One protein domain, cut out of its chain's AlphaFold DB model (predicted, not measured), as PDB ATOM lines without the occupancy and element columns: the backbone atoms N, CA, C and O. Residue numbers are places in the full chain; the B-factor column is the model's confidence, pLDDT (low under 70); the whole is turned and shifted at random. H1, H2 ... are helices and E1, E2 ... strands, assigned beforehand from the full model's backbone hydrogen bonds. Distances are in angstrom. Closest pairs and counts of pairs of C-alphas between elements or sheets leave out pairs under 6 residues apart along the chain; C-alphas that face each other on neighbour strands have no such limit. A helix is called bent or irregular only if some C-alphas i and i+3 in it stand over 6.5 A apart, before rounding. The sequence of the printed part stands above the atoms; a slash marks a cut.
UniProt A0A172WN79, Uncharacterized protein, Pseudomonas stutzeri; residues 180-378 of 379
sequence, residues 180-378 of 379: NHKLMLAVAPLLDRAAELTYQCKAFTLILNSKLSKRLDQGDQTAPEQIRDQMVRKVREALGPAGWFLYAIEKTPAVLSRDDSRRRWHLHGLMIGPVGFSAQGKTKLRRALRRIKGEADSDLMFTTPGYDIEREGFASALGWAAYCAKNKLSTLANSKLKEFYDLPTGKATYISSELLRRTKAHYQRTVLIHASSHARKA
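This is residues 180 to 378 of the 379 residues of an uncharacterized protein of Pseudomonas stutzeri (UniProt A0A172WN79). Look for a twisted antiparallel sheet of five strands, in the order E4 E1 E3 E2 E5, as the middle of three layers, with H1 and H5 side by side on one face and H2 and H3 on the other. H4 packs beside H3, and H6 runs from E5 past H1 into a long arm whose residues 368 to 377 stick out. The printed part has 199 residues with six named helices and five named strands, H1 E1 H2 H3 E2 E3 H4 E4 H5 E5 H6; the class is mixed. It is compact, with a radius of gyration of the C-alphas of 17.4 A, and only just elongated, spanning 62 by 41 by 29 A.

Start at E3, residues 265 to 273, which bends by 56 degrees at residue 270. Its antiparallel neighbours are E1, residues 200 to 207, with N 202 and O 271 at 2.9 A, and E2, residues 245 to 251, its hairpin partner, with N 248 and O 268 at 2.7 A, both within hydrogen-bond range. Edge strand E4, residues 300 to 303, is antiparallel to E1, with N 301 and O 205 at 2.8 A; edge strand E5, residues 349 to 351, is antiparallel to E2, with N 350 and O 247 at 2.7 A. H1, residues 180 to 196, has a height over the sheet of 9.3 A. On the same face H5, residues 309 to 327, touches H1 at a shallow tilt of 13 degrees, opposite ways, closest at C-alphas 180 and 325, 6.2 A. On the opposite face H3, residues 222 to 239, has a height of 10.2 A. It touches irregular H4, residues 284 to 291, whose C-alphas 288 and 291 are 7.4 A apart; C-alphas 238 and 285 are closest, 4.9 A. With residues 223 to 224 alone H3 touches H2, residues 210 to 217, closest at C-alphas 223 and 216, 6.3 A. H6, residues 353 to 377, only grazes the sheet; its residues 355 to 363 alone touch H1, about perpendicular at 74 degrees, closest at C-alphas 359 and 186, 5.2 A. The split strand-helix-strand units, same-way strands with another between, are E1, H2 H3, E2 and E3, H4, E4; both crossovers are right-handed. Every O i to N i+4 pair is within hydrogen-bond range in H2, against 11 of 13 in H1, 13 of 14 in H3, 3 of 4 in H4, 13 of 15 in H5 and 18 of 21 in H6.

Find C-alpha 180 at (156.113, 146.640, 217.002); from there H1 runs 25.3 A. E3 begins at C-alpha 265, (155.399, 160.922, 231.941), and runs 24.0 A. H3 measures 25.2 A and H5 26.8 A. H6 runs 36.0 A to C-alpha 377 at (157.530, 131.809, 190.607).

The C-alphas farthest apart, of Asp 260 and Lys 377, are 62.2 A apart. The printed part has no cut; the links E2 to E3 and H5 to E5 are long. Mean pLDDT of the printed part is 72.3, and 78 residues are under 70, among them 321 to 349 and 362 to 378.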
ATOM      1  N   ASN A 180     154.858 146.000 217.386       65.31
ATOM      2  CA  ASN A 180     156.113 146.640 217.002       65.31
ATOM      3  C   ASN A 180     156.232 146.667 215.477       65.31
ATOM      4  O   ASN A 180     156.524 147.712 214.901       65.31
ATOM      5  N   HIS A 181     155.921 145.560 214.801       66.50
ATOM      6  CA  HIS A 181     155.932 145.527 213.338       66.50
ATOM      7  C   HIS A 181     154.914 146.497 212.732       66.50
ATOM      8  O   HIS A 181     155.223 147.163 211.746       66.50
ATOM      9  N   LYS A 182     153.734 146.663 213.340       71.50
ATOM     10  CA  LYS A 182     152.757 147.674 212.901       71.50
ATOM     11  C   LYS A 182     153.298 149.111 212.997       71.50
ATOM     12  O   LYS A 182     153.010 149.895 212.097       71.50
ATOM     13  N   LEU A 183     154.107 149.455 214.011       69.56
ATOM     14  CA  LEU A 183     154.803 150.762 214.063       69.56
ATOM     15  C   LEU A 183     155.772 150.939 212.922       69.56
ATOM     16  O   LEU A 183     155.795 151.985 212.281       69.56
ATOM     17  N   MET A 184     156.582 149.914 212.703       69.25
ATOM     18  CA  MET A 184     157.613 149.939 211.680       69.25
ATOM     19  C   MET A 184     157.003 150.113 210.300       69.25
ATOM     20  O   MET A 184     157.466 150.932 209.511       69.25
ATOM     21  N   LEU A 185     155.901 149.412 210.048       71.50
ATOM     22  CA  LEU A 185     155.128 149.552 208.825       71.50
ATOM     23  C   LEU A 185     154.490 150.940 208.696       71.50
ATOM     24  O   LEU A 185     154.333 151.410 207.576       71.50
ATOM     25  N   ALA A 186     154.143 151.608 209.801       75.19
ATOM     26  CA  ALA A 186     153.541 152.943 209.775       75.19
ATOM     27  C   ALA A 186     154.537 154.064 209.443       75.19
ATOM     28  O   ALA A 186     154.118 155.149 209.042       75.19
ATOM     29  N   VAL A 187     155.844 153.817 209.564       76.31
ATOM     30  CA  VAL A 187     156.871 154.804 209.208       76.31
ATOM     31  C   VAL A 187     156.842 155.127 207.714       76.31
ATOM     32  O   VAL A 187     156.905 156.301 207.357       76.31
ATOM     33  N   ALA A 188     156.709 154.126 206.841       75.50
ATOM     34  CA  ALA A 188     156.793 154.360 205.400       75.50
ATOM     35  C   ALA A 188     155.641 155.238 204.874       75.50
ATOM     36  O   ALA A 188     155.929 156.300 204.332       75.50
ATOM     37  N   PRO A 189     154.356 154.927 205.147       79.75
ATOM     38  CA  PRO A 189     153.255 155.791 204.731       79.75
ATOM     39  C   PRO A 189     153.319 157.193 205.347       79.75
ATOM     40  O   PRO A 189     152.823 158.143 204.747       79.75
ATOM     41  N   LEU A 190     153.902 157.342 206.546       81.50
ATOM     42  CA  LEU A 190     154.121 158.655 207.155       81.50
ATOM     43  C   LEU A 190     155.142 159.477 206.349       81.50
ATOM     44  O   LEU A 190     154.892 160.653 206.088       81.50
ATOM     45  N   LEU A 191     156.273 158.875 205.972       82.88
ATOM     46  CA  LEU A 191     157.324 159.540 205.194       82.88
ATOM     47  C   LEU A 191     156.880 159.825 203.759       82.88
ATOM     48  O   LEU A 191     157.076 160.944 203.292       82.88
ATOM     49  N   ASP A 192     156.206 158.874 203.111       82.44
ATOM     50  CA  ASP A 192     155.614 159.065 201.783       82.44
ATOM     51  C   ASP A 192     154.674 160.273 201.799       82.44
ATOM     52  O   ASP A 192     154.763 161.163 200.955       82.44
ATOM     53  N   ARG A 193     153.827 160.373 202.832       84.38
ATOM     54  CA  ARG A 193     152.919 161.508 202.978       84.38
ATOM     55  C   ARG A 193     153.640 162.826 203.235       84.38
ATOM     56  O   ARG A 193     153.176 163.867 202.775       84.38
ATOM     57  N   ALA A 194     154.732 162.804 203.996       85.69
ATOM     58  CA  ALA A 194     155.544 163.995 204.207       85.69
ATOM     59  C   ALA A 194     156.114 164.500 202.875       85.69
ATOM     60  O   ALA A 194     155.985 165.685 202.579       85.69
ATOM     61  N   ALA A 195     156.656 163.593 202.057       83.25
ATOM     62  CA  ALA A 195     157.194 163.905 200.739       83.25
ATOM     63  C   ALA A 195     156.113 164.438 199.784       83.25
ATOM     64  O   ALA A 195     156.295 165.501 199.197       83.25
ATOM     65  N   GLU A 196     154.953 163.769 199.703       86.25
ATOM     66  CA  GLU A 196     153.803 164.202 198.887       86.25
ATOM     67  C   GLU A 196     153.362 165.643 199.180       86.25
ATOM     68  O   GLU A 196     152.882 166.346 198.293       86.25
ATOM     69  N   LEU A 197     153.473 166.068 200.440       86.62
ATOM     70  CA  LEU A 197     152.997 167.367 200.911       86.62
ATOM     71  C   LEU A 197     154.106 168.405 201.087       86.62
ATOM     72  O   LEU A 197     153.806 169.484 201.592       86.62
ATOM     73  N   THR A 198     155.358 168.061 200.765       87.38
ATOM     74  CA  THR A 198     156.555 168.858 201.094       87.38
ATOM     75  C   THR A 198     156.616 169.271 202.576       87.38
ATOM     76  O   THR A 198     157.080 170.349 202.955       87.38
ATOM     77  N   TYR A 199     156.121 168.394 203.451       89.00
ATOM     78  CA  TYR A 199     156.101 168.577 204.899       89.00
ATOM     79  C   TYR A 199     157.400 168.094 205.538       89.00
ATOM     80  O   TYR A 199     158.057 167.168 205.071       89.00
ATOM     81  N   GLN A 200     157.731 168.681 206.686       87.19
ATOM     82  CA  GLN A 200     158.815 168.194 207.528       87.19
ATOM     83  C   GLN A 200     158.320 167.034 208.393       87.19
ATOM     84  O   GLN A 200     157.243 167.126 208.981       87.19
ATOM     85  N   CYS A 201     159.137 165.991 208.541       85.56
ATOM     86  CA  CYS A 201     158.942 164.926 209.524       85.56
ATOM     87  C   CYS A 201     159.920 165.130 210.685       85.56
ATOM     88  O   CYS A 201     161.129 165.150 210.471       85.56
ATOM     89  N   LYS A 202     159.413 165.299 211.911       86.19
ATOM     90  CA  LYS A 202     160.248 165.522 213.101       86.19
ATOM     91  C   LYS A 202     159.878 164.558 214.216       86.19
ATOM     92  O   LYS A 202     158.697 164.383 214.536       86.19
ATOM     93  N   ALA A 203     160.896 163.996 214.859       85.25
ATOM     94  CA  ALA A 203     160.719 163.328 216.140       85.25
ATOM     95  C   ALA A 203     160.521 164.362 217.259       85.25
ATOM     96  O   ALA A 203     161.106 165.449 217.243       85.25
ATOM     97  N   PHE A 204     159.662 164.037 218.223       87.31
ATOM     98  CA  PHE A 204     159.327 164.920 219.331       87.31
ATOM     99  C   PHE A 204     159.280 164.191 220.669       87.31
ATOM    100  O   PHE A 204     158.976 163.001 220.751       87.31
ATOM    101  N   THR A 205     159.546 164.949 221.728       87.44
ATOM    102  CA  THR A 205     159.310 164.562 223.118       87.44
ATOM    103  C   THR A 205     158.430 165.614 223.778       87.44
ATOM    104  O   THR A 205     158.773 166.796 223.777       87.44
ATOM    105  N   LEU A 206     157.300 165.196 224.343       90.31
ATOM    106  CA  LEU A 206     156.384 166.057 225.086       90.31
ATOM    107  C   LEU A 206     156.328 165.616 226.546       90.31
ATOM    108  O   LEU A 206     155.948 164.487 226.834       90.31
ATOM    109  N   ILE A 207     156.653 166.518 227.466       89.31
ATOM    110  CA  ILE A 207     156.513 166.303 228.904       89.31
ATOM    111  C   ILE A 207     155.078 166.619 229.318       89.31
ATOM    112  O   ILE A 207     154.577 167.719 229.057       89.31
ATOM    113  N   LEU A 208     154.406 165.646 229.939       89.12
ATOM    114  CA  LEU A 208     153.030 165.819 230.396       89.12
ATOM    115  C   LEU A 208     152.962 166.744 231.615       89.12
ATOM    116  O   LEU A 208     153.863 166.776 232.451       89.12
ATOM    117  N   ASN A 209     151.867 167.493 231.742       90.00
ATOM    118  CA  ASN A 209     151.643 168.289 232.946       90.00
ATOM    119  C   ASN A 209     151.407 167.420 234.189       90.00
ATOM    120  O   ASN A 209     150.950 166.278 234.119       90.00
ATOM    121  N   SER A 210     151.644 168.024 235.355       86.56
ATOM    122  CA  SER A 210     151.560 167.356 236.656       86.56
ATOM    123  C   SER A 210     150.187 166.740 236.939       86.56
ATOM    124  O   SER A 210     150.120 165.679 237.558       86.56
ATOM    125  N   LYS A 211     149.094 167.361 236.472       88.94
ATOM    126  CA  LYS A 211     147.729 166.846 236.655       88.94
ATOM    127  C   LYS A 211     147.520 165.539 235.889       88.94
ATOM    128  O   LYS A 211     146.982 164.595 236.458       88.94
ATOM    129  N   LEU A 212     147.937 165.474 234.624       87.69
ATOM    130  CA  LEU A 212     147.853 164.248 233.828       87.69
ATOM    131  C   LEU A 212     148.814 163.177 234.335       87.69
ATOM    132  O   LEU A 212     148.404 162.029 234.441       87.69
ATOM    133  N   SER A 213     150.041 163.544 234.718       85.56
ATOM    134  CA  SER A 213     150.988 162.595 235.314       85.56
ATOM    135  C   SER A 213     150.426 161.933 236.573       85.56
ATOM    136  O   SER A 213     150.459 160.715 236.668       85.56
ATOM    137  N   LYS A 214     149.836 162.710 237.496       85.25
ATOM    138  CA  LYS A 214     149.213 162.163 238.715       85.25
ATOM    139  C   LYS A 214     148.074 161.193 238.402       85.25
ATOM    140  O   LYS A 214     147.970 160.157 239.040       85.25
ATOM    141  N   ARG A 215     147.237 161.521 237.416       85.81
ATOM    142  CA  ARG A 215     146.135 160.649 236.984       85.81
ATOM    143  C   ARG A 215     146.650 159.339 236.389       85.81
ATOM    144  O   ARG A 215     146.130 158.284 236.720       85.81
ATOM    145  N   LEU A 216     147.702 159.401 235.569       82.75
ATOM    146  CA  LEU A 216     148.360 158.207 235.032       82.75
ATOM    147  C   LEU A 216     149.009 157.363 236.140       82.75
ATOM    148  O   LEU A 216     148.891 156.144 236.108       82.75
ATOM    149  N   ASP A 217     149.630 157.992 237.141       81.06
ATOM    150  CA  ASP A 217     150.186 157.292 238.310       81.06
ATOM    151  C   ASP A 217     149.103 156.613 239.165       81.06
ATOM    152  O   ASP A 217     149.366 155.585 239.777       81.06
ATOM    153  N   GLN A 218     147.884 157.156 239.177       82.50
ATOM    154  CA  GLN A 218     146.716 156.592 239.866       82.50
ATOM    155  C   GLN A 218     145.968 155.531 239.041       82.50
ATOM    156  O   GLN A 218     144.945 155.026 239.494       82.50
ATOM    157  N   GLY A 219     146.433 155.220 237.827       75.31
ATOM    158  CA  GLY A 219     145.764 154.264 236.943       75.31
ATOM    159  C   GLY A 219     144.452 154.776 236.335       75.31
ATOM    160  O   GLY A 219     143.601 153.972 235.960       75.31
ATOM    161  N   ASP A 220     144.257 156.097 236.221       79.50
ATOM    162  CA  ASP A 220     143.064 156.672 235.588       79.50
ATOM    163  C   ASP A 220     142.990 156.301 234.098       79.50
ATOM    164  O   ASP A 220     143.754 156.795 233.260       79.50
ATOM    165  N   GLN A 221     141.998 155.475 233.771       69.81
ATOM    166  CA  GLN A 221     141.762 154.945 232.430       69.81
ATOM    167  C   GLN A 221     141.386 156.025 231.405       69.81
ATOM    168  O   GLN A 221     141.631 155.853 230.212       69.81
ATOM    169  N   THR A 222     140.873 157.173 231.853       78.50
ATOM    170  CA  THR A 222     140.456 158.275 230.974       78.50
ATOM    171  C   THR A 222     141.595 159.233 230.616       78.50
ATOM    172  O   THR A 222     141.473 160.060 229.708       78.50
ATOM    173  N   ALA A 223     142.737 159.155 231.310       82.81
ATOM    174  CA  ALA A 223     143.867 160.043 231.049       82.81
ATOM    175  C   ALA A 223     144.536 159.783 229.678       82.81
ATOM    176  O   ALA A 223     144.760 160.756 228.948       82.81
ATOM    177  N   PRO A 224     144.805 158.531 229.253       77.75
ATOM    178  CA  PRO A 224     145.300 158.242 227.905       77.75
ATOM    179  C   PRO A 224     144.316 158.630 226.797       77.75
ATOM    180  O   PRO A 224     144.733 159.148 225.762       77.75
ATOM    181  N   GLU A 225     143.014 158.439 227.020       76.12
ATOM    182  CA  GLU A 225     141.957 158.850 226.086       76.12
ATOM    183  C   GLU A 225     141.965 160.362 225.897       76.12
ATOM    184  O   GLU A 225     141.975 160.851 224.770       76.12
ATOM    185  N   GLN A 226     142.076 161.112 226.996       84.25
ATOM    186  CA  GLN A 226     142.237 162.555 226.928       84.25
ATOM    187  C   GLN A 226     143.497 162.945 226.146       84.25
ATOM    188  O   GLN A 226     143.439 163.879 225.347       84.25
ATOM    189  N   ILE A 227     144.632 162.271 226.359       86.88
ATOM    190  CA  ILE A 227     145.865 162.542 225.604       86.88
ATOM    191  C   ILE A 227     145.629 162.287 224.114       86.88
ATOM    192  O   ILE A 227     145.903 163.169 223.302       86.88
ATOM    193  N   ARG A 228     145.060 161.132 223.753       82.62
ATOM    194  CA  ARG A 228     144.710 160.778 222.373       82.62
ATOM    195  C   ARG A 228     143.803 161.822 221.744       82.62
ATOM    196  O   ARG A 228     144.118 162.324 220.669       82.62
ATOM    197  N   ASP A 229     142.713 162.177 222.406       80.75
ATOM    198  CA  ASP A 229     141.717 163.100 221.872       80.75
ATOM    199  C   ASP A 229     142.292 164.509 221.721       80.75
ATOM    200  O   ASP A 229     142.015 165.198 220.735       80.75
ATOM    201  N   GLN A 230     143.146 164.933 222.659       85.56
ATOM    202  CA  GLN A 230     143.897 166.177 222.525       85.56
ATOM    203  C   GLN A 230     144.868 166.102 221.348       85.56
ATOM    204  O   GLN A 230     144.852 167.010 220.530       85.56
ATOM    205  N   MET A 231     145.649 165.031 221.193       86.25
ATOM    206  CA  MET A 231     146.565 164.877 220.058       86.25
ATOM    207  C   MET A 231     145.811 164.902 218.721       86.25
ATOM    208  O   MET A 231     146.131 165.712 217.856       86.25
ATOM    209  N   VAL A 232     144.746 164.110 218.565       82.06
ATOM    210  CA  VAL A 232     143.947 164.048 217.325       82.06
ATOM    211  C   VAL A 232     143.342 165.404 216.977       82.06
ATOM    212  O   VAL A 232     143.457 165.856 215.837       82.06
ATOM    213  N   ARG A 233     142.707 166.073 217.945       81.50
ATOM    214  CA  ARG A 233     142.022 167.346 217.689       81.50
ATOM    215  C   ARG A 233     143.003 168.500 217.522       81.50
ATOM    216  O   ARG A 233     142.871 169.287 216.593       81.50
ATOM    217  N   LYS A 234     143.981 168.613 218.421       86.94
ATOM    218  CA  LYS A 234     144.854 169.789 218.529       86.94
ATOM    219  C   LYS A 234     146.006 169.780 217.544       86.94
ATOM    220  O   LYS A 234     146.379 170.855 217.084       86.94
ATOM    221  N   VAL A 235     146.528 168.613 217.166       85.19
ATOM    222  CA  VAL A 235     147.533 168.548 216.096       85.19
ATOM    223  C   VAL A 235     146.902 168.952 214.767       85.19
ATOM    224  O   VAL A 235     147.458 169.802 214.080       85.19
ATOM    225  N   ARG A 236     145.701 168.450 214.446       81.69
ATOM    226  CA  ARG A 236     144.972 168.855 213.230       81.69
ATOM    227  C   ARG A 236     144.606 170.338 213.223       81.69
ATOM    228  O   ARG A 236     144.776 171.001 212.211       81.69
ATOM    229  N   GLU A 237     144.148 170.876 214.351       83.69
ATOM    230  CA  GLU A 237     143.858 172.313 214.484       83.69
ATOM    231  C   GLU A 237     145.115 173.177 214.276       83.69
ATOM    232  O   GLU A 237     145.044 174.257 213.693       83.69
ATOM    233  N   ALA A 238     146.277 172.705 214.733       88.00
ATOM    234  CA  ALA A 238     147.522 173.461 214.657       88.00
ATOM    235  C   ALA A 238     148.256 173.339 213.315       88.00
ATOM    236  O   ALA A 238     148.857 174.321 212.877       88.00
ATOM    237  N   LEU A 239     148.256 172.146 212.714       88.88
ATOM    238  CA  LEU A 239     149.044 171.801 211.523       88.88
ATOM    239  C   LEU A 239     148.201 171.663 210.253       88.88
ATOM    240  O   LEU A 239     148.757 171.557 209.165       88.88
ATOM    241  N   GLY A 240     146.875 171.669 210.384       84.50
ATOM    242  CA  GLY A 240     145.934 171.411 209.303       84.50
ATOM    243  C   GLY A 240     145.468 169.948 209.241       84.50
ATOM    244  O   GLY A 240     146.020 169.070 209.912       84.50
ATOM    245  N   PRO A 241     144.447 169.656 208.413       77.38
ATOM    246  CA  PRO A 241     143.843 168.323 208.299       77.38
ATOM    247  C   PRO A 241     144.819 167.256 207.780       77.38
ATOM    248  O   PRO A 241     144.607 166.065 208.000       77.38
ATOM    249  N   ALA A 242     145.894 167.687 207.120       81.88
ATOM    250  CA  ALA A 242     146.916 166.831 206.537       81.88
ATOM    251  C   ALA A 242     148.054 166.454 207.509       81.88
ATOM    252  O   ALA A 242     148.874 165.606 207.171       81.88
ATOM    253  N   GLY A 243     148.106 167.048 208.710       84.12
ATOM    254  CA  GLY A 243     149.109 166.711 209.721       84.12
ATOM    255  C   GLY A 243     148.871 165.322 210.313       84.12
ATOM    256  O   GLY A 243     147.810 165.060 210.891       84.12
ATOM    257  N   TRP A 244     149.856 164.433 210.186       87.06
ATOM    258  CA  TRP A 244     149.828 163.090 210.771       87.06
ATOM    259  C   TRP A 244     150.853 162.960 211.886       87.06
ATOM    260  O   TRP A 244     151.867 163.655 211.933       87.06
ATOM    261  N   PHE A 245     150.569 162.051 212.806       87.38
ATOM    262  CA  PHE A 245     151.449 161.768 213.921       87.38
ATOM    263  C   PHE A 245     151.299 160.323 214.371       87.38
ATOM    264  O   PHE A 245     150.277 159.661 214.138       87.38
ATOM    265  N   LEU A 246     152.319 159.887 215.090       84.12
ATOM    266  CA  LEU A 246     152.323 158.675 215.882       84.12
ATOM    267  C   LEU A 246     153.199 158.912 217.115       84.12
ATOM    268  O   LEU A 246     154.195 159.628 217.040       84.12
ATOM    269  N   TYR A 247     152.809 158.395 218.274       84.06
ATOM    270  CA  TYR A 247     153.548 158.626 219.516       84.06
ATOM    271  C   TYR A 247     153.386 157.480 220.496       84.06
ATOM    272  O   TYR A 247     152.402 156.760 220.446       84.06
ATOM    273  N   ALA A 248     154.331 157.358 221.414       79.12
ATOM    274  CA  ALA A 248     154.341 156.438 222.532       79.12
ATOM    275  C   ALA A 248     154.227 157.199 223.847       79.12
ATOM    276  O   ALA A 248     154.874 158.229 224.010       79.12
ATOM    277  N   ILE A 249     153.439 156.683 224.785       81.62
ATOM    278  CA  ILE A 249     153.407 157.149 226.169       81.62
ATOM    279  C   ILE A 249     154.433 156.337 226.961       81.62
ATOM    280  O   ILE A 249     154.363 155.108 226.974       81.62
ATOM    281  N   GLU A 250     155.365 157.013 227.626       79.31
ATOM    282  CA  GLU A 250     156.385 156.393 228.470       79.31
ATOM    283  C   GLU A 250     156.368 156.995 229.880       79.31
ATOM    284  O   GLU A 250     156.326 158.217 230.048       79.31
ATOM    285  N   LYS A 251     156.446 156.120 230.891       79.75
ATOM    286  CA  LYS A 251     156.793 156.499 232.262       79.75
ATOM    287  C   LYS A 251     158.308 156.479 232.430       79.75
ATOM    288  O   LYS A 251     158.969 155.488 232.113       79.75
ATOM    289  N   THR A 252     158.846 157.561 232.966       74.06
ATOM    290  CA  THR A 252     160.253 157.676 233.345       74.06
ATOM    291  C   THR A 252     160.591 156.638 234.418       74.06
ATOM    292  O   THR A 252     159.776 156.424 235.318       74.06
ATOM    293  N   PRO A 253     161.772 155.994 234.370       67.88
ATOM    294  CA  PRO A 253     162.173 155.012 235.374       67.88
ATOM    295  C   PRO A 253     162.065 155.563 236.797       67.88
ATOM    296  O   PRO A 253     162.456 156.705 237.034       67.88
ATOM    297  N   ALA A 254     161.621 154.727 237.743       65.06
ATOM    298  CA  ALA A 254     161.417 155.094 239.151       65.06
ATOM    299  C   ALA A 254     162.626 155.819 239.773       65.06
ATOM    300  O   ALA A 254     162.474 156.810 240.479       65.06
ATOM    301  N   VAL A 255     163.840 155.378 239.420       58.91
ATOM    302  CA  VAL A 255     165.123 155.954 239.875       58.91
ATOM    303  C   VAL A 255     165.289 157.427 239.466       58.91
ATOM    304  O   VAL A 255     165.976 158.192 240.135       58.91
ATOM    305  N   LEU A 256     164.648 157.835 238.370       58.50
ATOM    306  CA  LEU A 256     164.693 159.183 237.802       58.50
ATOM    307  C   LEU A 256     163.384 159.963 238.033       58.50
ATOM    308  O   LEU A 256     163.301 161.150 237.708       58.50
ATOM    309  N   SER A 257     162.355 159.316 238.586       64.19
ATOM    310  CA  SER A 257     161.007 159.857 238.724       64.19
ATOM    311  C   SER A 257     160.643 160.057 240.200       64.19
ATOM    312  O   SER A 257     159.894 159.273 240.778       64.19
ATOM    313  N   ARG A 258     161.157 161.122 240.829       65.19
ATOM    314  CA  ARG A 258     160.629 161.560 242.134       65.19
ATOM    315  C   ARG A 258     159.143 161.928 242.013       65.19
ATOM    316  O   ARG A 258     158.715 162.396 240.955       65.19
ATOM    317  N   ASP A 259     158.371 161.767 243.085       63.06
ATOM    318  CA  ASP A 259     156.920 162.031 243.092       63.06
ATOM    319  C   ASP A 259     156.548 163.493 242.795       63.06
ATOM    320  O   ASP A 259     155.433 163.786 242.350       63.06
ATOM    321  N   ASP A 260     157.485 164.416 242.992       66.25
ATOM    322  CA  ASP A 260     157.384 165.837 242.665       66.25
ATOM    323  C   ASP A 260     157.908 166.180 241.256       66.25
ATOM    324  O   ASP A 260     157.733 167.304 240.775       66.25
ATOM    325  N   SER A 261     158.515 165.218 240.553       68.31
ATOM    326  CA  SER A 261     159.100 165.442 239.236       68.31
ATOM    327  C   SER A 261     158.023 165.752 238.198       68.31
ATOM    328  O   SER A 261     157.007 165.063 238.045       68.31
ATOM    329  N   ARG A 262     158.278 166.798 237.409       66.75
ATOM    330  CA  ARG A 262     157.464 167.137 236.232       66.75
ATOM    331  C   ARG A 262     157.736 166.187 235.065       66.75
ATOM    332  O   ARG A 262     156.897 166.044 234.192       66.75
ATOM    333  N   ARG A 263     158.886 165.508 235.068       70.62
ATOM    334  CA  ARG A 263     159.369 164.630 233.991       70.62
ATOM    335  C   ARG A 263     158.980 163.168 234.209       70.62
ATOM    336  O   ARG A 263     159.772 162.270 233.946       70.62
ATOM    337  N   ARG A 264     157.809 162.908 234.794       76.75
ATOM    338  CA  ARG A 264     157.382 161.534 235.119       76.75
ATOM    339  C   ARG A 264     156.813 160.796 233.926       76.75
ATOM    340  O   ARG A 264     157.072 159.611 233.774       76.75
ATOM    341  N   TRP A 265     156.047 161.501 233.104       85.00
ATOM    342  CA  TRP A 265     155.399 160.922 231.941       85.00
ATOM    343  C   TRP A 265     155.674 161.752 230.701       85.00
ATOM    344  O   TRP A 265     155.543 162.980 230.716       85.00
ATOM    345  N   HIS A 266     156.019 161.057 229.625       85.81
ATOM    346  CA  HIS A 266     156.422 161.658 228.368       85.81
ATOM    347  C   HIS A 266     155.679 161.032 227.193       85.81
ATOM    348  O   HIS A 266     155.337 159.849 227.213       85.81
ATOM    349  N   LEU A 267     155.457 161.831 226.151       87.69
ATOM    350  CA  LEU A 267     155.104 161.340 224.826       87.69
ATOM    351  C   LEU A 267     156.346 161.397 223.944       87.69
ATOM    352  O   LEU A 267     156.901 162.478 223.767       87.69
ATOM    353  N   HIS A 268     156.740 160.276 223.357       84.75
ATOM    354  CA  HIS A 268     157.806 160.207 222.360       84.75
ATOM    355  C   HIS A 268     157.202 159.843 221.015       84.75
ATOM    356  O   HIS A 268     156.605 158.778 220.888       84.75
ATOM    357  N   GLY A 269     157.339 160.681 219.996       85.44
ATOM    358  CA  GLY A 269     156.628 160.462 218.737       85.44
ATOM    359  C   GLY A 269     157.324 160.989 217.501       85.44
ATOM    360  O   GLY A 269     158.365 161.635 217.582       85.44
ATOM    361  N   LEU A 270     156.691 160.731 216.362       85.56
ATOM    362  CA  LEU A 270     156.955 161.351 215.072       85.56
ATOM    363  C   LEU A 270     155.732 162.154 214.650       85.56
ATOM    364  O   LEU A 270     154.586 161.753 214.880       85.56
ATOM    365  N   MET A 271     155.976 163.289 214.015       89.69
ATOM    366  CA  MET A 271     154.932 164.158 213.497       89.69
ATOM    367  C   MET A 271     155.365 164.741 212.162       89.69
ATOM    368  O   MET A 271     156.517 165.150 212.016       89.69
ATOM    369  N   ILE A 272     154.426 164.806 211.222       89.50
ATOM    370  CA  ILE A 272     154.604 165.534 209.970       89.50
ATOM    371  C   ILE A 272     153.791 166.823 210.006       89.50
ATOM    372  O   ILE A 272     152.656 166.847 210.494       89.50
ATOM    373  N   GLY A 273     154.369 167.898 209.489       90.94
ATOM    374  CA  GLY A 273     153.712 169.195 209.442       90.94
ATOM    375  C   GLY A 273     154.382 170.169 208.479       90.94
ATOM    376  O   GLY A 273     155.489 169.904 208.006       90.94
ATOM    377  N   PRO A 274     153.731 171.317 208.214       90.75
ATOM    378  CA  PRO A 274     154.294 172.367 207.373       90.75
ATOM    379  C   PRO A 274     155.669 172.825 207.864       90.75
ATOM    380  O   PRO A 274     155.944 172.806 209.066       90.75
ATOM    381  N   VAL A 275     156.515 173.294 206.948       87.88
ATOM    382  CA  VAL A 275     157.848 173.828 207.267       87.88
ATOM    383  C   VAL A 275     157.780 174.822 208.435       87.88
ATOM    384  O   VAL A 275     156.945 175.725 208.464       87.88
ATOM    385  N   GLY A 276     158.646 174.627 209.435       86.38
ATOM    386  CA  GLY A 276     158.728 175.497 210.613       86.38
ATOM    387  C   GLY A 276     157.753 175.160 211.748       86.38
ATOM    388  O   GLY A 276     157.803 175.805 212.796       86.38
ATOM    389  N   PHE A 277     156.909 174.125 211.624       89.44
ATOM    390  CA  PHE A 277     155.987 173.737 212.706       89.44
ATOM    391  C   PHE A 277     156.690 173.375 214.028       89.44
ATOM    392  O   PHE A 277     156.120 173.534 215.112       89.44
ATOM    393  N   SER A 278     157.931 172.895 213.920       87.94
ATOM    394  CA  SER A 278     158.792 172.459 215.021       87.94
ATOM    395  C   SER A 278     159.585 173.594 215.679       87.94
ATOM    396  O   SER A 278     160.293 173.355 216.661       87.94
ATOM    397  N   ALA A 279     159.440 174.831 215.189       86.00
ATOM    398  CA  ALA A 279     160.153 175.988 215.711       86.00
ATOM    399  C   ALA A 279     159.949 176.182 217.228       86.00
ATOM    400  O   ALA A 279     158.940 175.782 217.832       86.00
ATOM    401  N   GLN A 280     160.940 176.809 217.860       83.38
ATOM    402  CA  GLN A 280     160.857 177.226 219.258       83.38
ATOM    403  C   GLN A 280     159.932 178.450 219.421       83.38
ATOM    404  O   GLN A 280     159.521 179.083 218.451       83.38
ATOM    405  N   GLY A 281     159.564 178.774 220.664       82.62
ATOM    406  CA  GLY A 281     158.715 179.927 220.984       82.62
ATOM    407  C   GLY A 281     157.208 179.678 220.833       82.62
ATOM    408  O   GLY A 281     156.716 178.558 220.957       82.62
ATOM    409  N   LYS A 282     156.420 180.737 220.609       83.38
ATOM    410  CA  LYS A 282     154.943 180.680 220.634       83.38
ATOM    411  C   LYS A 282     154.338 180.188 219.308       83.38
ATOM    412  O   LYS A 282     153.660 180.937 218.610       83.38
ATOM    413  N   THR A 283     154.508 178.908 218.976       86.62
ATOM    414  CA  THR A 283     153.895 178.312 217.770       86.62
ATOM    415  C   THR A 283     152.419 177.930 217.974       86.62
ATOM    416  O   THR A 283     151.935 177.807 219.107       86.62
ATOM    417  N   LYS A 284     151.662 177.741 216.876       89.62
ATOM    418  CA  LYS A 284     150.271 177.233 216.930       89.62
ATOM    419  C   LYS A 284     150.208 175.872 217.628       89.62
ATOM    420  O   LYS A 284     149.384 175.690 218.520       89.62
ATOM    421  N   LEU A 285     151.136 174.968 217.306       90.06
ATOM    422  CA  LEU A 285     151.203 173.630 217.894       90.06
ATOM    423  C   LEU A 285     151.485 173.664 219.401       90.06
ATOM    424  O   LEU A 285     150.759 173.046 220.179       90.06
ATOM    425  N   ARG A 286     152.481 174.447 219.835       88.31
ATOM    426  CA  ARG A 286     152.817 174.601 221.262       88.31
ATOM    427  C   ARG A 286     151.649 175.176 222.068       88.31
ATOM    428  O   ARG A 286     151.412 174.743 223.195       88.31
ATOM    429  N   ARG A 287     150.887 176.114 221.488       87.75
ATOM    430  CA  ARG A 287     149.649 176.635 222.095       87.75
ATOM    431  C   ARG A 287     148.551 175.575 222.156       87.75
ATOM    432  O   ARG A 287     147.926 175.425 223.204       87.75
ATOM    433  N   ALA A 288     148.345 174.832 221.073       88.50
ATOM    434  CA  ALA A 288     147.296 173.823 220.979       88.50
ATOM    435  C   ALA A 288     147.509 172.668 221.978       88.50
ATOM    436  O   ALA A 288     146.551 172.201 222.592       88.50
ATOM    437  N   LEU A 289     148.765 172.277 222.222       89.06
ATOM    438  CA  LEU A 289     149.125 171.198 223.151       89.06
ATOM    439  C   LEU A 289     149.289 171.645 224.614       89.06
ATOM    440  O   LEU A 289     149.558 170.809 225.475       89.06
ATOM    441  N   ARG A 290     149.067 172.924 224.951       86.44
ATOM    442  CA  ARG A 290     149.244 173.462 226.319       86.44
ATOM    443  C   ARG A 290     148.425 172.723 227.388       86.44
ATOM    444  O   ARG A 290     148.821 172.687 228.542       86.44
ATOM    445  N   ARG A 291     147.283 172.130 227.020       85.12
ATOM    446  CA  ARG A 291     146.418 171.389 227.959       85.12
ATOM    447  C   ARG A 291     146.990 170.042 228.400       85.12
ATOM    448  O   ARG A 291     146.538 169.519 229.416       85.12
ATOM    449  N   ILE A 292     147.926 169.479 227.638       87.06
ATOM    450  CA  ILE A 292     148.580 168.204 227.964       87.06
ATOM    451  C   ILE A 292     150.066 168.377 228.267       87.06
ATOM    452  O   ILE A 292     150.600 167.647 229.093       87.06
ATOM    453  N   LYS A 293     150.702 169.377 227.653       87.62
ATOM    454  CA  LYS A 293     152.084 169.780 227.895       87.62
ATOM    455  C   LYS A 293     152.235 170.399 229.284       87.62
ATOM    456  O   LYS A 293     151.321 171.076 229.759       87.62
ATOM    457  N   GLY A 294     153.397 170.209 229.900       78.12
ATOM    458  CA  GLY A 294     153.837 171.006 231.040       78.12
ATOM    459  C   GLY A 294     153.957 172.508 230.730       78.12
ATOM    460  O   GLY A 294     153.731 172.978 229.606       78.12
ATOM    461  N   GLU A 295     154.280 173.286 231.758       71.94
ATOM    462  CA  GLU A 295     154.276 174.751 231.716       71.94
ATOM    463  C   GLU A 295     155.478 175.347 230.970       71.94
ATOM    464  O   GLU A 295     155.341 176.407 230.362       71.94
ATOM    465  N   ALA A 296     156.626 174.666 230.943       72.81
ATOM    466  CA  ALA A 296     157.846 175.193 230.343       72.81
ATOM    467  C   ALA A 296     157.830 175.052 228.818       72.81
ATOM    468  O   ALA A 296     157.341 174.066 228.262       72.81
ATOM    469  N   ASP A 297     158.402 176.012 228.094       67.81
ATOM    470  CA  ASP A 297     158.501 175.919 226.630       67.81
ATOM    471  C   ASP A 297     159.332 174.705 226.179       67.81
ATOM    472  O   ASP A 297     159.016 174.092 225.157       67.81
ATOM    473  N   SER A 298     160.298 174.278 227.002       73.94
ATOM    474  CA  SER A 298     161.078 173.044 226.839       73.94
ATOM    475  C   SER A 298     160.270 171.756 227.015       73.94
ATOM    476  O   SER A 298     160.791 170.681 226.755       73.94
ATOM    477  N   ASP A 299     159.010 171.823 227.445       80.19
ATOM    478  CA  ASP A 299     158.178 170.630 227.647       80.19
ATOM    479  C   ASP A 299     157.625 170.065 226.330       80.19
ATOM    480  O   ASP A 299     156.962 169.036 226.334       80.19
ATOM    481  N   LEU A 300     157.887 170.717 225.194       84.62
ATOM    482  CA  LEU A 300     157.753 170.123 223.864       84.62
ATOM    483  C   LEU A 300     159.053 170.363 223.100       84.62
ATOM    484  O   LEU A 300     159.370 171.491 222.713       84.62
ATOM    485  N   MET A 301     159.797 169.290 222.884       85.12
ATOM    486  CA  MET A 301     161.079 169.297 222.197       85.12
ATOM    487  C   MET A 301     160.930 168.575 220.872       85.12
ATOM    488  O   MET A 301     160.308 167.517 220.816       85.12
ATOM    489  N   PHE A 302     161.524 169.137 219.828       82.81
ATOM    490  CA  PHE A 302     161.738 168.444 218.568       82.81
ATOM    491  C   PHE A 302     163.219 168.130 218.470       82.81
ATOM    492  O   PHE A 302     164.048 168.989 218.768       82.81
ATOM    493  N   THR A 303     163.547 166.898 218.106       71.81
ATOM    494  CA  THR A 303     164.927 166.528 217.806       71.81
ATOM    495  C   THR A 303     165.202 166.853 216.351       71.81
ATOM    496  O   THR A 303     164.417 166.479 215.480       71.81
ATOM    497  N   THR A 304     166.316 167.528 216.107       55.84
ATOM    498  CA  THR A 304     166.840 167.813 214.773       55.84
ATOM    499  C   THR A 304     168.032 166.882 214.560       55.84
ATOM    500  O   THR A 304     169.087 167.125 215.149       55.84
ATOM    501  N   PRO A 305     167.902 165.768 213.818       48.03
ATOM    502  CA  PRO A 305     169.067 165.140 213.206       48.03
ATOM    503  C   PRO A 305     169.811 166.179 212.349       48.03
ATOM    504  O   PRO A 305     169.181 167.073 211.793       48.03
ATOM    505  N   GLY A 306     171.142 166.106 212.295       47.22
ATOM    506  CA  GLY A 306     171.987 167.123 211.657       47.22
ATOM    507  C   GLY A 306     171.618 167.480 210.205       47.22
ATOM    508  O   GLY A 306     171.033 166.669 209.499       47.22
ATOM    509  N   TYR A 307     172.003 168.710 209.837       39.69
ATOM    510  CA  TYR A 307     171.941 169.525 208.601       39.69
ATOM    511  C   TYR A 307     171.174 169.131 207.316       39.69
ATOM    512  O   TYR A 307     170.933 170.036 206.522       39.69
ATOM    513  N   ASP A 308     170.749 167.893 207.079       48.00
ATOM    514  CA  ASP A 308     170.199 167.478 205.781       48.00
ATOM    515  C   ASP A 308     168.720 167.055 205.880       48.00
ATOM    516  O   ASP A 308     168.396 166.043 206.498       48.00
ATOM    517  N   ILE A 309     167.812 167.853 205.301       45.19
ATOM    518  CA  ILE A 309     166.345 167.813 205.507       45.19
ATOM    519  C   ILE A 309     165.718 166.497 205.015       45.19
ATOM    520  O   ILE A 309     164.799 165.974 205.653       45.19
ATOM    521  N   GLU A 310     166.213 165.937 203.908       45.91
ATOM    522  CA  GLU A 310     165.715 164.659 203.376       45.91
ATOM    523  C   GLU A 310     166.200 163.474 204.221       45.91
ATOM    524  O   GLU A 310     165.424 162.571 204.557       45.91
ATOM    525  N   ARG A 311     167.459 163.522 204.677       55.62
ATOM    526  CA  ARG A 311     167.997 162.560 205.651       55.62
ATOM    527  C   ARG A 311     167.344 162.719 207.024       55.62
ATOM    528  O   ARG A 311     167.245 161.743 207.765       55.62
ATOM    529  N   GLU A 312     166.843 163.907 207.358       63.69
ATOM    530  CA  GLU A 312     166.294 164.233 208.670       63.69
ATOM    531  C   GLU A 312     165.004 163.467 208.980       63.69
ATOM    532  O   GLU A 312     164.846 162.928 210.081       63.69
ATOM    533  N   GLY A 313     164.087 163.386 208.011       64.81
ATOM    534  CA  GLY A 313     162.819 162.676 208.182       64.81
ATOM    535  C   GLY A 313     163.032 161.176 208.364       64.81
ATOM    536  O   GLY A 313     162.489 160.575 209.296       64.81
ATOM    537  N   PHE A 314     163.884 160.584 207.524       65.81
ATOM    538  CA  PHE A 314     164.221 159.166 207.606       65.81
ATOM    539  C   PHE A 314     165.012 158.829 208.876       65.81
ATOM    540  O   PHE A 314     164.646 157.893 209.586       65.81
ATOM    541  N   ALA A 315     166.041 159.611 209.218       64.94
ATOM    542  CA  ALA A 315     166.827 159.411 210.435       64.94
ATOM    543  C   ALA A 315     165.972 159.571 211.700       64.94
ATOM    544  O   ALA A 315     166.078 158.756 212.619       64.94
ATOM    545  N   SER A 316     165.074 160.565 211.731       67.88
ATOM    546  CA  SER A 316     164.100 160.728 212.818       67.88
ATOM    547  C   SER A 316     163.215 159.497 212.941       67.88
ATOM    548  O   SER A 316     163.029 158.968 214.040       67.88
ATOM    549  N   ALA A 317     162.682 159.022 211.815       69.88
ATOM    550  CA  ALA A 317     161.760 157.907 211.819       69.88
ATOM    551  C   ALA A 317     162.430 156.590 212.222       69.88
ATOM    552  O   ALA A 317     161.883 155.858 213.045       69.88
ATOM    553  N   LEU A 318     163.638 156.331 211.715       65.62
ATOM    554  CA  LEU A 318     164.450 155.170 212.063       65.62
ATOM    555  C   LEU A 318     164.893 155.199 213.532       65.62
ATOM    556  O   LEU A 318     164.789 154.187 214.225       65.62
ATOM    557  N   GLY A 319     165.349 156.353 214.027       64.50
ATOM    558  CA  GLY A 319     165.748 156.524 215.423       64.50
ATOM    559  C   GLY A 319     164.583 156.287 216.382       64.50
ATOM    560  O   GLY A 319     164.717 155.550 217.363       64.50
ATOM    561  N   TRP A 320     163.409 156.835 216.061       71.50
ATOM    562  CA  TRP A 320     162.194 156.612 216.836       71.50
ATOM    563  C   TRP A 320     161.749 155.143 216.800       71.50
ATOM    564  O   TRP A 320     161.469 154.555 217.843       71.50
ATOM    565  N   ALA A 321     161.757 154.521 215.623       65.69
ATOM    566  CA  ALA A 321     161.470 153.104 215.430       65.69
ATOM    567  C   ALA A 321     162.374 152.186 216.274       65.69
ATOM    568  O   ALA A 321     161.891 151.305 216.990       65.69
ATOM    569  N   ALA A 322     163.689 152.412 216.224       62.94
ATOM    570  CA  ALA A 322     164.667 151.656 216.998       62.94
ATOM    571  C   ALA A 322     164.455 151.837 218.508       62.94
ATOM    572  O   ALA A 322     164.495 150.866 219.269       62.94
ATOM    573  N   TYR A 323     164.164 153.067 218.942       68.56
ATOM    574  CA  TYR A 323     163.787 153.354 220.320       68.56
ATOM    575  C   TYR A 323     162.517 152.587 220.727       68.56
ATOM    576  O   TYR A 323     162.488 152.007 221.816       68.56
ATOM    577  N   CYS A 324     161.507 152.504 219.856       68.56
ATOM    578  CA  CYS A 324     160.271 151.780 220.143       68.56
ATOM    579  C   CYS A 324     160.486 150.278 220.311       68.56
ATOM    580  O   CYS A 324     160.034 149.695 221.298       68.56
ATOM    581  N   ALA A 325     161.237 149.673 219.392       64.50
ATOM    582  CA  ALA A 325     161.578 148.258 219.448       64.50
ATOM    583  C   ALA A 325     162.389 147.925 220.712       64.50
ATOM    584  O   ALA A 325     162.037 147.004 221.452       64.50
ATOM    585  N   LYS A 326     163.424 148.723 221.018       64.44
ATOM    586  CA  LYS A 326     164.257 148.559 222.223       64.44
ATOM    587  C   LYS A 326     163.430 148.619 223.508       64.44
ATOM    588  O   LYS A 326     163.692 147.874 224.450       64.44
ATOM    589  N   ASN A 327     162.437 149.504 223.546       63.69
ATOM    590  CA  ASN A 327     161.618 149.746 224.729       63.69
ATOM    591  C   ASN A 327     160.301 148.959 224.755       63.69
ATOM    592  O   ASN A 327     159.531 149.142 225.697       63.69
ATOM    593  N   LYS A 328     160.064 148.082 223.769       63.69
ATOM    594  CA  LYS A 328     158.863 147.242 223.641       63.69
ATOM    595  C   LYS A 328     157.556 148.057 223.678       63.69
ATOM    596  O   LYS A 328     156.642 147.726 224.431       63.69
ATOM    597  N   LEU A 329     157.475 149.139 222.895       64.19
ATOM    598  CA  LEU A 329     156.273 149.991 222.821       64.19
ATOM    599  C   LEU A 329     155.224 149.367 221.873       64.19
ATOM    600  O   LEU A 329     155.530 149.131 220.712       64.19
ATOM    601  N   SER A 330     153.984 149.127 222.320       58.72
ATOM    602  CA  SER A 330     152.930 148.451 221.517       58.72
ATOM    603  C   SER A 330     151.921 149.441 220.890       58.72
ATOM    604  O   SER A 330     151.802 150.552 221.384       58.72
ATOM    605  N   THR A 331     151.219 149.112 219.794       50.88
ATOM    606  CA  THR A 331     150.541 150.044 218.849       50.88
ATOM    607  C   THR A 331     149.066 150.200 218.848       50.88
ATOM    608  O   THR A 331     148.571 151.108 218.174       50.88
ATOM    609  N   LEU A 332     148.335 149.341 219.520       49.69
ATOM    610  CA  LEU A 332     146.903 149.347 219.319       49.69
ATOM    611  C   LEU A 332     146.214 149.667 220.630       49.69
ATOM    612  O   LEU A 332     146.227 148.883 221.574       49.69
ATOM    613  N   ALA A 333     145.559 150.821 220.676       49.41
ATOM    614  CA  ALA A 333     144.658 151.161 221.760       49.41
ATOM    615  C   ALA A 333     143.311 151.624 221.166       49.41
ATOM    616  O   ALA A 333     143.259 152.686 220.556       49.41
ATOM    617  N   ASN A 334     142.172 150.927 221.300       47.12
ATOM    618  CA  ASN A 334     141.839 149.632 221.911       47.12
ATOM    619  C   ASN A 334     140.374 149.250 221.562       47.12
ATOM    620  O   ASN A 334     139.591 150.156 221.285       47.12
ATOM    621  N   SER A 335     139.947 147.996 221.746       43.94
ATOM    622  CA  SER A 335     138.577 147.705 222.214       43.94
ATOM    623  C   SER A 335     138.646 146.724 223.400       43.94
ATOM    624  O   SER A 335     138.969 145.558 223.230       43.94
ATOM    625  N   LYS A 336     138.453 147.092 224.670       44.38
ATOM    626  CA  LYS A 336     137.982 148.315 225.339       44.38
ATOM    627  C   LYS A 336     139.021 148.766 226.394       44.38
ATOM    628  O   LYS A 336     139.019 148.227 227.491       44.38
ATOM    629  N   LEU A 337     139.993 149.620 226.034       44.19
ATOM    630  CA  LEU A 337     141.251 149.921 226.784       44.19
ATOM    631  C   LEU A 337     141.793 148.767 227.682       44.19
ATOM    632  O   LEU A 337     142.380 148.967 228.732       44.19
ATOM    633  N   LYS A 338     141.559 147.548 227.164       45.06
ATOM    634  CA  LYS A 338     141.828 146.148 227.511       45.06
ATOM    635  C   LYS A 338     141.702 145.745 229.007       45.06
ATOM    636  O   LYS A 338     142.527 144.991 229.495       45.06
ATOM    637  N   GLU A 339     140.652 146.232 229.683       37.03
ATOM    638  CA  GLU A 339     140.007 145.831 230.976       37.03
ATOM    639  C   GLU A 339     140.838 145.591 232.269       37.03
ATOM    640  O   GLU A 339     140.263 145.588 233.353       37.03
ATOM    641  N   PHE A 340     142.164 145.459 232.224       33.69
ATOM    642  CA  PHE A 340     142.991 145.012 233.353       33.69
ATOM    643  C   PHE A 340     144.397 145.605 233.261       33.69
ATOM    644  O   PHE A 340     145.195 145.001 232.561       33.69
ATOM    645  N   TYR A 341     144.791 146.706 233.910       39.16
ATOM    646  CA  TYR A 341     146.211 147.100 233.800       39.16
ATOM    647  C   TYR A 341     146.817 147.765 235.033       39.16
ATOM    648  O   TYR A 341     146.315 148.782 235.500       39.16
ATOM    649  N   ASP A 342     147.972 147.227 235.445       36.91
ATOM    650  CA  ASP A 342     148.986 147.833 236.317       36.91
ATOM    651  C   ASP A 342     150.296 147.995 235.509       36.91
ATOM    652  O   ASP A 342     150.901 146.989 235.132       36.91
ATOM    653  N   LEU A 343     150.635 149.241 235.121       40.62
ATOM    654  CA  LEU A 343     151.496 149.667 233.983       40.62
ATOM    655  C   LEU A 343     153.048 149.494 234.177       40.62
ATOM    656  O   LEU A 343     153.636 150.399 234.770       40.62
ATOM    657  N   PRO A 344     153.729 148.361 233.789       52.66
ATOM    658  CA  PRO A 344     154.472 148.015 232.520       52.66
ATOM    659  C   PRO A 344     153.992 146.700 231.853       52.66
ATOM    660  O   PRO A 344     154.486 145.625 232.160       52.66
ATOM    661  N   THR A 345     153.047 146.643 230.919       44.22
ATOM    662  CA  THR A 345     151.825 147.431 230.941       44.22
ATOM    663  C   THR A 345     152.094 148.935 230.683       44.22
ATOM    664  O   THR A 345     152.686 149.664 231.442       44.22
ATOM    665  N   GLY A 346     151.667 149.522 229.575       39.81
ATOM    666  CA  GLY A 346     151.814 150.990 229.474       39.81
ATOM    667  C   GLY A 346     153.166 151.434 228.989       39.81
ATOM    668  O   GLY A 346     153.762 152.400 229.460       39.81
ATOM    669  N   LYS A 347     153.516 150.831 227.868       54.72
ATOM    670  CA  LYS A 347     153.925 151.687 226.777       54.72
ATOM    671  C   LYS A 347     152.909 151.556 225.657       54.72
ATOM    672  O   LYS A 347     152.928 150.607 224.881       54.72
ATOM    673  N   ALA A 348     151.955 152.480 225.675       63.03
ATOM    674  CA  ALA A 348     150.913 152.574 224.669       63.03
ATOM    675  C   ALA A 348     151.401 153.513 223.575       63.03
ATOM    676  O   ALA A 348     151.716 154.673 223.846       63.03
ATOM    677  N   THR A 349     151.474 153.011 222.355       64.62
ATOM    678  CA  THR A 349     151.672 153.830 221.172       64.62
ATOM    679  C   THR A 349     150.361 154.009 220.438       64.62
ATOM    680  O   THR A 349     149.458 153.175 220.478       64.62
ATOM    681  N   TYR A 350     150.242 155.175 219.834       72.62
ATOM    682  CA  TYR A 350     149.046 155.682 219.212       72.62
ATOM    683  C   TYR A 350     149.426 156.149 217.826       72.62
ATOM    684  O   TYR A 350     150.349 156.945 217.654       72.62
ATOM    685  N   ILE A 351     148.675 155.667 216.847       71.81
ATOM    686  CA  ILE A 351     148.790 156.057 215.451       71.81
ATOM    687  C   ILE A 351     147.531 156.853 215.116       71.81
ATOM    688  O   ILE A 351     146.423 156.456 215.484       71.81
ATOM    689  N   SER A 352     147.677 157.988 214.432       76.44
ATOM    690  CA  SER A 352     146.505 158.694 213.905       76.44
ATOM    691  C   SER A 352     145.697 157.788 212.956       76.44
ATOM    692  O   SER A 352     146.270 157.016 212.189       76.44
ATOM    693  N   SER A 353     144.362 157.868 212.990       73.06
ATOM    694  CA  SER A 353     143.493 156.909 212.282       73.06
ATOM    695  C   SER A 353     143.755 156.832 210.775       73.06
ATOM    696  O   SER A 353     143.729 155.748 210.197       73.06
ATOM    697  N   GLU A 354     144.051 157.967 210.139       76.81
ATOM    698  CA  GLU A 354     144.340 158.004 208.702       76.81
ATOM    699  C   GLU A 354     145.668 157.312 208.374       76.81
ATOM    700  O   GLU A 354     145.739 156.511 207.441       76.81
ATOM    701  N   LEU A 355     146.699 157.536 209.193       78.25
ATOM    702  CA  LEU A 355     147.969 156.837 209.048       78.25
ATOM    703  C   LEU A 355     147.799 155.328 209.257       78.25
ATOM    704  O   LEU A 355     148.350 154.537 208.495       78.25
ATOM    705  N   LEU A 356     146.993 154.908 210.235       77.88
ATOM    706  CA  LEU A 356     146.702 153.493 210.470       77.88
ATOM    707  C   LEU A 356     146.030 152.841 209.250       77.88
ATOM    708  O   LEU A 356     146.443 151.762 208.820       77.88
ATOM    709  N   ARG A 357     145.034 153.512 208.658       76.06
ATOM    710  CA  ARG A 357     144.339 153.052 207.444       76.06
ATOM    711  C   ARG A 357     145.311 152.885 206.277       76.06
ATOM    712  O   ARG A 357     145.330 151.834 205.635       76.06
ATOM    713  N   ARG A 358     146.157 153.891 206.041       76.19
ATOM    714  CA  ARG A 358     147.193 153.878 204.995       76.19
ATOM    715  C   ARG A 358     148.237 152.792 205.231       76.19
ATOM    716  O   ARG A 358     148.625 152.121 204.285       76.19
ATOM    717  N   THR A 359     148.615 152.560 206.483       77.00
ATOM    718  CA  THR A 359     149.544 151.490 206.869       77.00
ATOM    719  C   THR A 359     148.969 150.114 206.577       77.00
ATOM    720  O   THR A 359     149.644 149.286 205.970       77.00
ATOM    721  N   LYS A 360     147.705 149.870 206.940       74.56
ATOM    722  CA  LYS A 360     147.029 148.602 206.640       74.56
ATOM    723  C   LYS A 360     146.933 148.366 205.129       74.56
ATOM    724  O   LYS A 360     147.261 147.276 204.667       74.56
ATOM    725  N   ALA A 361     146.543 149.389 204.367       72.62
ATOM    726  CA  ALA A 361     146.474 149.310 202.908       72.62
ATOM    727  C   ALA A 361     147.856 149.055 202.280       72.62
ATOM    728  O   ALA A 361     147.993 148.191 201.415       72.62
ATOM    729  N   HIS A 362     148.891 149.754 202.755       69.44
ATOM    730  CA  HIS A 362     150.274 149.552 202.321       69.44
ATOM    731  C   HIS A 362     150.757 148.129 202.634       69.44
ATOM    732  O   HIS A 362     151.312 147.465 201.767       69.44
ATOM    733  N   TYR A 363     150.486 147.612 203.834       68.38
ATOM    734  CA  TYR A 363     150.824 146.238 204.208       68.38
ATOM    735  C   TYR A 363     150.169 145.211 203.277       68.38
ATOM    736  O   TYR A 363     150.826 144.313 202.754       68.38
ATOM    737  N   GLN A 364     148.871 145.367 203.017       68.19
ATOM    738  CA  GLN A 364     148.140 144.468 202.127       68.19
ATOM    739  C   GLN A 364     148.681 144.516 200.693       68.19
ATOM    740  O   GLN A 364     148.858 143.467 200.080       68.19
ATOM    741  N   ARG A 365     148.989 145.713 200.180       65.06
ATOM    742  CA  ARG A 365     149.451 145.916 198.802       65.06
ATOM    743  C   ARG A 365     150.903 145.496 198.580       65.06
ATOM    744  O   ARG A 365     151.207 144.879 197.569       65.06
ATOM    745  N   THR A 366     151.794 145.844 199.499       60.66
ATOM    746  CA  THR A 366     153.244 145.700 199.311       60.66
ATOM    747  C   THR A 366     153.757 144.391 199.894       60.66
ATOM    748  O   THR A 366     154.625 143.753 199.317       60.66
ATOM    749  N   VAL A 367     153.221 143.952 201.030       56.16
ATOM    750  CA  VAL A 367     153.819 142.848 201.788       56.16
ATOM    751  C   VAL A 367     153.175 141.508 201.430       56.16
ATOM    752  O   VAL A 367     153.872 140.543 201.120       56.16
ATOM    753  N   LEU A 368     151.842 141.441 201.386       54.59
ATOM    754  CA  LEU A 368     151.133 140.184 201.106       54.59
ATOM    755  C   LEU A 368     151.102 139.818 199.611       54.59
ATOM    756  O   LEU A 368     151.220 138.639 199.262       54.59
ATOM    757  N   ILE A 369     150.997 140.799 198.708       52.28
ATOM    758  CA  ILE A 369     150.978 140.534 197.255       52.28
ATOM    759  C   ILE A 369     152.361 140.097 196.756       52.28
ATOM    760  O   ILE A 369     152.456 139.127 196.001       52.28
ATOM    761  N   HIS A 370     153.444 140.732 197.220       47.81
ATOM    762  CA  HIS A 370     154.799 140.318 196.841       47.81
ATOM    763  C   HIS A 370     155.137 138.911 197.352       47.81
ATOM    764  O   HIS A 370     155.670 138.111 196.581       47.81
ATOM    765  N   ALA A 371     154.735 138.561 198.580       47.19
ATOM    766  CA  ALA A 371     154.876 137.205 199.117       47.19
ATOM    767  C   ALA A 371     154.154 136.146 198.262       47.19
ATOM    768  O   ALA A 371     154.696 135.076 197.985       47.19
ATOM    769  N   SER A 372     152.957 136.482 197.777       42.41
ATOM    770  CA  SER A 372     152.147 135.611 196.918       42.41
ATOM    771  C   SER A 372     152.732 135.462 195.507       42.41
ATOM    772  O   SER A 372     152.618 134.402 194.896       42.41
ATOM    773  N   SER A 373     153.372 136.514 194.980       40.34
ATOM    774  CA  SER A 373     154.019 136.507 193.660       40.34
ATOM    775  C   SER A 373     155.327 135.707 193.634       40.34
ATOM    776  O   SER A 373     155.606 135.029 192.648       40.34
ATOM    777  N   HIS A 374     156.095 135.722 194.730       41.84
ATOM    778  CA  HIS A 374     157.313 134.920 194.867       41.84
ATOM    779  C   HIS A 374     157.010 133.430 195.046       41.84
ATOM    780  O   HIS A 374     157.710 132.605 194.468       41.84
ATOM    781  N   ALA A 375     155.931 133.084 195.756       42.41
ATOM    782  CA  ALA A 375     155.488 131.697 195.894       42.41
ATOM    783  C   ALA A 375     155.075 131.059 194.552       42.41
ATOM    784  O   ALA A 375     155.335 129.882 194.343       42.41
ATOM    785  N   ARG A 376     154.489 131.831 193.621       40.66
ATOM    786  CA  ARG A 376     154.079 131.332 192.288       40.66
ATOM    787  C   ARG A 376     155.204 131.250 191.255       40.66
ATOM    788  O   ARG A 376     155.002 130.644 190.216       40.66
ATOM    789  N   LYS A 377     156.352 131.893 191.493       40.53
ATOM    790  CA  LYS A 377     157.530 131.809 190.607       40.53
ATOM    791  C   LYS A 377     158.505 130.695 191.004       40.53
ATOM    792  O   LYS A 377     159.457 130.451 190.273       40.53
ATOM    793  N   ALA A 378     158.305 130.079 192.170       39.38
ATOM    794  CA  ALA A 378     159.134 128.992 192.698       39.38
ATOM    795  C   ALA A 378     158.523 127.591 192.474       39.38
ATOM    796  O   ALA A 378     159.088 126.601 192.934       39.38
TER     797      ALA A 378